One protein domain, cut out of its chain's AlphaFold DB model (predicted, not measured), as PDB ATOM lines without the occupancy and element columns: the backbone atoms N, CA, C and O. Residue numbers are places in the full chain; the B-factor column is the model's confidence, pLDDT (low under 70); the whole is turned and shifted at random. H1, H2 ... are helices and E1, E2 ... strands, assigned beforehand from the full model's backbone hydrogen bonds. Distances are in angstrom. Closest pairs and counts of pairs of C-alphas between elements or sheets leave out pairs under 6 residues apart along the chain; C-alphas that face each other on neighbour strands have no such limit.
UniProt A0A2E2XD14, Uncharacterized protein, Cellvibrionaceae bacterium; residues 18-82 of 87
ATOM      1  N   TYR A  18      48.768 153.206  99.805       94.44
ATOM      2  CA  TYR A  18      48.754 154.651  99.949       94.44
ATOM      3  C   TYR A  18      48.089 155.339  98.769       94.44
ATOM      4  O   TYR A  18      48.140 154.866  97.635       94.44
ATOM      5  N   GLU A  19      47.479 156.481  99.046       93.94
ATOM      6  CA  GLU A  19      47.066 157.447  98.043       93.94
ATOM      7  C   GLU A  19      47.993 158.661  98.113       93.94
ATOM      8  O   GLU A  19      48.189 159.245  99.185       93.94
ATOM      9  N   LEU A  20      48.552 159.030  96.964       92.75
ATOM     10  CA  LEU A  20      49.579 160.054  96.846       92.75
ATOM     11  C   LEU A  20      49.396 160.909  95.587       92.75
ATOM     12  O   LEU A  20      48.547 160.638  94.733       92.75
ATOM     13  N   ASN A  21      50.200 161.961  95.484       92.00
ATOM     14  CA  ASN A  21      50.296 162.797  94.291       92.00
ATOM     15  C   ASN A  21      51.586 162.535  93.494       92.00
ATOM     16  O   ASN A  21      52.502 161.872  93.976       92.00
ATOM     17  N   SER A  22      51.683 163.069  92.277       90.69
ATOM     18  CA  SER A  22      52.814 162.852  91.368       90.69
ATOM     19  C   SER A  22      54.161 163.281  91.943       90.69
ATOM     20  O   SER A  22      55.167 162.654  91.627       90.69
ATOM     21  N   PHE A  23      54.200 164.314  92.789       90.69
ATOM     22  CA  PHE A  23      55.439 164.738  93.444       90.69
ATOM     23  C   PHE A  23      55.852 163.739  94.521       90.69
ATOM     24  O   PHE A  23      56.983 163.278  94.515       90.69
ATOM     25  N   GLN A  24      54.906 163.305  95.354       92.62
ATOM     26  CA  GLN A  24      55.156 162.263  96.351       92.62
ATOM     27  C   GLN A  24      55.586 160.936  95.710       92.62
ATOM     28  O   GLN A  24      56.450 160.257  96.252       92.62
ATOM     29  N   LEU A  25      55.014 160.566  94.557       93.19
ATOM     30  CA  LEU A  25      55.427 159.366  93.818       93.19
ATOM     31  C   LEU A  25      56.882 159.470  93.372       93.19
ATOM     32  O   LEU A  25      57.641 158.510  93.476       93.19
ATOM     33  N   ARG A  26      57.246 160.644  92.858       93.00
ATOM     34  CA  ARG A  26      58.592 160.940  92.392       93.00
ATOM     35  C   ARG A  26      59.600 160.908  93.539       93.00
ATOM     36  O   ARG A  26      60.640 160.274  93.410       93.00
ATOM     37  N   ASP A  27      59.256 161.508  94.674       92.19
ATOM     38  CA  ASP A  27      60.080 161.454  95.884       92.19
ATOM     39  C   ASP A  27      60.267 160.001  96.355       92.19
ATOM     40  O   ASP A  27      61.373 159.599  96.710       92.19
ATOM     41  N   LEU A  28      59.211 159.177  96.280       93.50
ATOM     42  CA  LEU A  28      59.285 157.752  96.610       93.50
ATOM     43  C   LEU A  28      60.205 156.968  95.667       93.50
ATOM     44  O   LEU A  28      60.909 156.063  96.108       93.50
ATOM     45  N   LEU A  29      60.195 157.302  94.373       93.69
ATOM     46  CA  LEU A  29      61.082 156.698  93.377       93.69
ATOM     47  C   LEU A  29      62.554 157.002  93.658       93.69
ATOM     48  O   LEU A  29      63.401 156.156  93.385       93.69
ATOM     49  N   GLY A  30      62.846 158.181  94.210       92.00
ATOM     50  CA  GLY A  30      64.189 158.596  94.610       92.00
ATOM     51  C   GLY A  30      64.640 158.086  95.982       92.00
ATOM     52  O   GLY A  30      65.768 158.365  96.376       92.00
ATOM     53  N   HIS A  31      63.790 157.372  96.725       94.06
ATOM     54  CA  HIS A  31      64.126 156.866  98.055       94.06
ATOM     55  C   HIS A  31      65.138 155.708  97.976       94.06
ATOM     56  O   HIS A  31      64.937 154.774  97.204       94.06
ATOM     57  N   ASP A  32      66.161 155.690  98.839       91.38
ATOM     58  CA  ASP A  32      67.254 154.692  98.814       91.38
ATOM     59  C   ASP A  32      66.778 153.228  98.907       91.38
ATOM     60  O   ASP A  32      67.389 152.311  98.364       91.38
ATOM     61  N   GLY A  33      65.668 152.995  99.608       92.06
ATOM     62  CA  GLY A  33      65.026 151.680  99.713       92.06
ATOM     63  C   GLY A  33      64.124 151.281  98.533       92.06
ATOM     64  O   GLY A  33      63.582 150.174  98.551       92.06
ATOM     65  N   CYS A  34      63.939 152.152  97.536       94.56
ATOM     66  CA  CYS A  34      63.161 151.865  96.335       94.56
ATOM     67  C   CYS A  34      63.972 150.990  95.372       94.56
ATOM     68  O   CYS A  34      65.065 151.345  94.937       94.56
ATOM     69  N   LYS A  35      63.424 149.830  95.017       95.38
ATOM     70  CA  LYS A  35      64.038 148.853  94.108       95.38
ATOM     71  C   LYS A  35      63.448 148.901  92.705       95.38
ATOM     72  O   LYS A  35      64.092 148.442  91.765       95.38
ATOM     73  N   GLY A  36      62.236 149.428  92.554       95.56
ATOM     74  CA  GLY A  36      61.553 149.458  91.270       95.56
ATOM     75  C   GLY A  36      60.108 149.918  91.368       95.56
ATOM     76  O   GLY A  36      59.553 150.107  92.454       95.56
ATOM     77  N   ILE A  37      59.501 150.087  90.198       96.56
ATOM     78  CA  ILE A  37      58.107 150.474  90.057       96.56
ATOM     79  C   ILE A  37      57.417 149.610  89.009       96.56
ATOM     80  O   ILE A  37      57.950 149.346  87.935       96.56
ATOM     81  N   ALA A  38      56.195 149.203  89.314       95.75
ATOM     82  CA  ALA A  38      55.334 148.427  88.450       95.75
ATOM     83  C   ALA A  38      53.933 149.034  88.422       95.75
ATOM     84  O   ALA A  38      53.556 149.832  89.279       95.75
ATOM     85  N   VAL A  39      53.127 148.611  87.458       94.25
ATOM     86  CA  VAL A  39      51.690 148.881  87.420       94.25
ATOM     87  C   VAL A  39      50.927 147.567  87.448       94.25
ATOM     88  O   VAL A  39      51.285 146.606  86.764       94.25
ATOM     89  N   ARG A  40      49.870 147.502  88.258       92.62
ATOM     90  CA  ARG A  40      48.944 146.374  88.249       92.62
ATOM     91  C   ARG A  40      47.911 146.587  87.152       92.62
ATOM     92  O   ARG A  40      47.084 147.483  87.252       92.62
ATOM     93  N   VAL A  41      47.931 145.705  86.161       89.31
ATOM     94  CA  VAL A  41      46.994 145.677  85.039       89.31
ATOM     95  C   VAL A  41      46.016 144.524  85.241       89.31
ATOM     96  O   VAL A  41      46.407 143.369  85.460       89.31
ATOM     97  N   LEU A  42      44.722 144.830  85.175       84.06
ATOM     98  CA  LEU A  42      43.663 143.841  85.369       84.06
ATOM     99  C   LEU A  42      43.800 142.691  84.354       84.06
ATOM    100  O   LEU A  42      44.028 142.923  83.171       84.06
ATOM    101  N   HIS A  43      43.657 141.448  84.824       84.88
ATOM    102  CA  HIS A  43      43.807 140.200  84.051       84.88
ATOM    103  C   HIS A  43      45.217 139.874  83.528       84.88
ATOM    104  O   HIS A  43      45.431 138.751  83.078       84.88
ATOM    105  N   VAL A  44      46.177 140.798  83.618       85.50
ATOM    106  CA  VAL A  44      47.570 140.576  83.188       85.50
ATOM    107  C   VAL A  44      48.491 140.337  84.386       85.50
ATOM    108  O   VAL A  44      49.396 139.512  84.312       85.50
ATOM    109  N   GLY A  45      48.239 141.014  85.509       88.44
ATOM    110  CA  GLY A  45      49.097 140.966  86.694       88.44
ATOM    111  C   GLY A  45      49.874 142.267  86.860       88.44
ATOM    112  O   GLY A  45      49.309 143.345  86.713       88.44
ATOM    113  N   THR A  46      51.155 142.187  87.207       91.69
ATOM    114  CA  THR A  46      52.028 143.357  87.384       91.69
ATOM    115  C   THR A  46      52.983 143.501  86.207       91.69
ATOM    116  O   THR A  46      53.686 142.552  85.863       91.69
ATOM    117  N   VAL A  47      53.041 144.694  85.622       93.19
ATOM    118  CA  VAL A  47      53.982 145.049  84.557       93.19
ATOM    119  C   VAL A  47      55.031 145.982  85.140       93.19
ATOM    120  O   VAL A  47      54.691 147.052  85.641       93.19
ATOM    121  N   GLN A  48      56.296 145.570  85.085       95.25
ATOM    122  CA  GLN A  48      57.418 146.394  85.530       95.25
ATOM    123  C   GLN A  48      57.592 147.590  84.592       95.25
ATOM    124  O   GLN A  48      57.521 147.454  83.368       95.25
ATOM    125  N   LEU A  49      57.811 148.758  85.180       94.62
ATOM    126  CA  LEU A  49      58.070 150.004  84.478       94.62
ATOM    127  C   LEU A  49      59.539 150.392  84.671       94.62
ATOM    128  O   LEU A  49      60.182 150.026  85.651       94.62
ATOM    129  N   ASN A  50      60.076 151.164  83.733       95.38
ATOM    130  CA  ASN A  50      61.401 151.744  83.888       95.38
ATOM    131  C   ASN A  50      61.321 152.965  84.816       95.38
ATOM    132  O   ASN A  50      60.711 153.974  84.458       95.38
ATOM    133  N   SER A  51      61.956 152.884  85.988       93.88
ATOM    134  CA  SER A  51      61.964 153.962  86.984       93.88
ATOM    135  C   SER A  51      62.482 155.293  86.433       93.88
ATOM    136  O   SER A  51      61.934 156.332  86.785       93.88
ATOM    137  N   ALA A  52      63.493 155.280  85.555       93.31
ATOM    138  CA  ALA A  52      64.054 156.504  84.979       93.31
ATOM    139  C   ALA A  52      63.061 157.186  84.026       93.31
ATOM    140  O   ALA A  52      62.876 158.399  84.079       93.31
ATOM    141  N   ASP A  53      62.367 156.393  83.205       92.69
ATOM    142  CA  ASP A  53      61.336 156.912  82.304       92.69
ATOM    143  C   ASP A  53      60.149 157.469  83.101       92.69
ATOM    144  O   ASP A  53      59.551 158.476  82.717       92.69
ATOM    145  N   VAL A  54      59.793 156.831  84.223       91.50
ATOM    146  CA  VAL A  54      58.721 157.321  85.099       91.50
ATOM    147  C   VAL A  54      59.130 158.616  85.807       91.50
ATOM    148  O   VAL A  54      58.341 159.561  85.789       91.50
ATOM    149  N   ASP A  55      60.340 158.703  86.373       92.31
ATOM    150  CA  ASP A  55      60.845 159.935  87.004       92.31
ATOM    151  C   ASP A  55      60.824 161.115  86.024       92.31
ATOM    152  O   ASP A  55      60.307 162.185  86.354       92.31
ATOM    153  N   GLU A  56      61.289 160.901  84.787       91.00
ATOM    154  CA  GLU A  56      61.275 161.926  83.742       91.00
ATOM    155  C   GLU A  56      59.855 162.432  83.467       91.00
ATOM    156  O   GLU A  56      59.615 163.640  83.399       91.00
ATOM    157  N   ARG A  57      58.884 161.521  83.351       88.31
ATOM    158  CA  ARG A  57      57.481 161.870  83.077       88.31
ATOM    159  C   ARG A  57      56.803 162.577  84.249       88.31
ATOM    160  O   ARG A  57      55.891 163.366  84.018       88.31
ATOM    161  N   LEU A  58      57.233 162.311  85.483       88.12
ATOM    162  CA  LEU A  58      56.695 162.937  86.696       88.12
ATOM    163  C   LEU A  58      57.281 164.329  86.981       88.12
ATOM    164  O   LEU A  58      56.824 165.003  87.910       88.12
ATOM    165  N   LYS A  59      58.269 164.797  86.207       87.38
ATOM    166  CA  LYS A  59      58.765 166.176  86.313       87.38
ATOM    167  C   LYS A  59      57.640 167.177  86.049       87.38
ATOM    168  O   LYS A  59      56.892 167.052  85.083       87.38
ATOM    169  N   ALA A  60      57.580 168.225  86.872       77.94
ATOM    170  CA  ALA A  60      56.557 169.271  86.787       77.94
ATOM    171  C   ALA A  60      56.526 169.995  85.426       77.94
ATOM    172  O   ALA A  60      55.488 170.504  85.019       77.94
ATOM    173  N   GLU A  61      57.660 170.029  84.723       83.56
ATOM    174  CA  GLU A  61      57.785 170.607  83.379       83.56
ATOM    175  C   GLU A  61      57.086 169.755  82.304       83.56
ATOM    176  O   GLU A  61      56.651 170.287  81.285       83.56
ATOM    177  N   ASN A  62      56.942 168.448  82.549       77.75
ATOM    178  CA  ASN A  62      56.436 167.472  81.585       77.75
ATOM    179  C   ASN A  62      54.960 167.107  81.811       77.75
ATOM    180  O   ASN A  62      54.312 166.601  80.891       77.75
ATOM    181  N   HIS A  63      54.406 167.347  83.007       71.00
ATOM    182  CA  HIS A  63      53.006 167.045  83.307       71.00
ATOM    183  C   HIS A  63      52.449 167.906  84.462       71.00
ATOM    184  O   HIS A  63      53.163 168.155  85.438       71.00
ATOM    185  N   PRO A  64      51.167 168.334  84.421       79.94
ATOM    186  CA  PRO A  64      50.512 168.929  85.586       79.94
ATOM    187  C   PRO A  64      50.479 167.959  86.778       79.94
ATOM    188  O   PRO A  64      50.502 166.741  86.605       79.94
ATOM    189  N   ARG A  65      50.384 168.480  88.005       83.44
ATOM    190  CA  ARG A  65      50.277 167.638  89.205       83.44
ATOM    191  C   ARG A  65      49.103 166.660  89.074       83.44
ATOM    192  O   ARG A  65      47.972 167.078  88.837       83.44
ATOM    193  N   LEU A  66      49.388 165.373  89.258       86.00
ATOM    194  CA  LEU A  66      48.378 164.323  89.363       86.00
ATOM    195  C   LEU A  66      48.160 164.013  90.839       86.00
ATOM    196  O   LEU A  66      49.121 163.769  91.560       86.00
ATOM    197  N   ASP A  67      46.916 164.006  91.293       89.25
ATOM    198  CA  ASP A  67      46.541 163.601  92.648       89.25
ATOM    199  C   ASP A  67      45.758 162.282  92.608       89.25
ATOM    200  O   ASP A  67      45.231 161.887  91.568       89.25
ATOM    201  N   GLY A  68      45.663 161.598  93.750       89.69
ATOM    202  CA  GLY A  68      44.834 160.397  93.875       89.69
ATOM    203  C   GLY A  68      45.446 159.139  93.259       89.69
ATOM    204  O   GLY A  68      44.723 158.181  92.977       89.69
ATOM    205  N   ILE A  69      46.765 159.124  93.047       91.56
ATOM    206  CA  ILE A  69      47.481 157.944  92.569       91.56
ATOM    207  C   ILE A  69      47.494 156.929  93.708       91.56
ATOM    208  O   ILE A  69      48.019 157.192  94.790       91.56
ATOM    209  N   LYS A  70      46.892 155.770  93.463       94.50
ATOM    210  CA  LYS A  70      46.815 154.673  94.424       94.50
ATOM    211  C   LYS A  70      47.972 153.728  94.185       94.50
ATOM    212  O   LYS A  70      48.190 153.295  93.055       94.50
ATOM    213  N   ILE A  71      48.708 153.426  95.243       94.75
ATOM    214  CA  ILE A  71      49.850 152.527  95.178       94.75
ATOM    215  C   ILE A  71      49.822 151.505  96.310       94.75
ATOM    216  O   ILE A  71      49.281 151.751  97.392       94.75
ATOM    217  N   THR A  72      50.487 150.386  96.071       95.50
ATOM    218  CA  THR A  72      50.899 149.421  97.083       95.50
ATOM    219  C   THR A  72      52.426 149.411  97.139       95.50
ATOM    220  O   THR A  72      53.064 149.143  96.126       95.50
ATOM    221  N   CYS A  73      53.011 149.667  98.308       94.62
ATOM    222  CA  CYS A  73      54.438 149.487  98.556       94.62
ATOM    223  C   CYS A  73      54.683 148.143  99.241       94.62
ATOM    224  O   CYS A  73      54.059 147.858 100.268       94.62
ATOM    225  N   LEU A  74      55.589 147.334  98.694       93.44
ATOM    226  CA  LEU A  74      55.968 146.046  99.276       93.44
ATOM    227  C   LEU A  74      57.414 145.700  98.909       93.44
ATOM    228  O   LEU A  74      57.787 145.773  97.746       93.44
ATOM    229  N   ASP A  75      58.225 145.322  99.897       92.12
ATOM    230  CA  ASP A  75      59.608 144.842  99.724       92.12
ATOM    231  C   ASP A  75      60.553 145.763  98.922       92.12
ATOM    232  O   ASP A  75      61.565 145.312  98.373       92.12
ATOM    233  N   GLY A  76      60.275 147.070  98.915       92.88
ATOM    234  CA  GLY A  76      61.021 148.069  98.143       92.88
ATOM    235  C   GLY A  76      60.435 148.348  96.757       92.88
ATOM    236  O   GLY A  76      60.952 149.202  96.049       92.88
ATOM    237  N   GLU A  77      59.374 147.658  96.346       96.00
ATOM    238  CA  GLU A  77      58.687 147.915  95.081       96.00
ATOM    239  C   GLU A  77      57.471 148.820  95.272       96.00
ATOM    240  O   GLU A  77      56.699 148.676  96.226       96.00
ATOM    241  N   ILE A  78      57.282 149.730  94.319       96.25
ATOM    242  CA  ILE A  78      56.074 150.540  94.168       96.25
ATOM    243  C   ILE A  78      55.184 149.865  93.134       96.25
ATOM    244  O   ILE A  78      55.579 149.708  91.985       96.25
ATOM    245  N   ILE A  79      53.956 149.518  93.493       96.38
ATOM    246  CA  ILE A  79      52.977 148.977  92.549       96.38
ATOM    247  C   ILE A  79      51.858 149.996  92.404       96.38
ATOM    248  O   ILE A  79      51.069 150.181  93.326       96.38
ATOM    249  N   ILE A  80      51.771 150.649  91.246       94.25
ATOM    250  CA  ILE A  80      50.645 151.514  90.903       94.25
ATOM    251  C   ILE A  80      49.409 150.633  90.733       94.25
ATOM    252  O   ILE A  80      49.354 149.766  89.857       94.25
ATOM    253  N   ASP A  81      48.412 150.860  91.576       91.19
ATOM    254  CA  ASP A  81      47.112 150.228  91.469       91.19
ATOM    255  C   ASP A  81      46.297 151.022  90.443       91.19
ATOM    256  O   ASP A  81      45.677 152.037  90.766       91.19
ATOM    257  N   GLU A  82      46.337 150.591  89.179       76.00
ATOM    258  CA  GLU A  82      45.568 151.234  88.118       76.00
ATOM    259  C   GLU A  82      44.071 151.179  88.479       76.00
ATOM    260  O   GLU A  82      43.528 150.086  88.700       76.00
TER     261      GLU A  82
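What this domain is: This is residues 18 to 82 of the 87 residues of an uncharacterized protein of Cellvibrionaceae bacterium (UniProt A0A2E2XD14). A strongly twisted sheet of five strands has H1 packed over E4 and E5, while H2 runs side by side with H1 and only grazes the sheet with residues 51 to 54. The printed part has 65 residues with two named helices and five named strands, in chain order E1, H1, E2, E3, H2, E4, E5. The mixed sheet runs E1, E4, E5, E2, E3, with E5 and E2 parallel and the other neighbours antiparallel. The class is mixed, helices and strands; the whole is compact, with a radius of gyration of the C-alphas of 11.2 A and spans of 33 by 25 by 21 A.

How they stand to each other: Edge strand E1, residues 18 to 20, is antiparallel to E4, residues 69 to 74, with N 18 and O 71 2.9 A apart. H1, residues 22 to 29, is on the sheet at a height of 8.8 A, over E4 and E5, residues 77 to 81. E2, residues 36 to 41, and edge strand E3, residues 45 to 49, form a hairpin, with N 41 and O 45 at 2.8 A. H2, residues 51 to 58, touches H1 at a shallow tilt of 18 degrees, opposite ways; their closest C-alphas, of Arg 26 and Asp 55, are 5.9 A apart. E1, H1, E2 and E3, H2, E4 are split strand-helix-strand units, their strands running the same way with two others between, and both crossovers are right-handed. E4 and E5 form a hairpin, N 72 to O 79 being 2.8 A. E5 is parallel to E2, with N 38 and O 78 at 2.8 A. In H1 and H2 every O i to N i+4 pair is within hydrogen-bond range.

Where its parts are: E1 begins at C-alpha 18 (48.754, 154.651, 99.949). H1 measures 10.5 A, E2 16.3 A, H2 10.4 A and E4 16.1 A. E5 ends at C-alpha 81 (47.112, 150.228, 91.469).

The domain as a whole: The C-alphas farthest apart, of His 43 and Glu 61, are 33.5 A apart. The printed part has no cut and no long link, and no printed residue is under 70 in pLDDT.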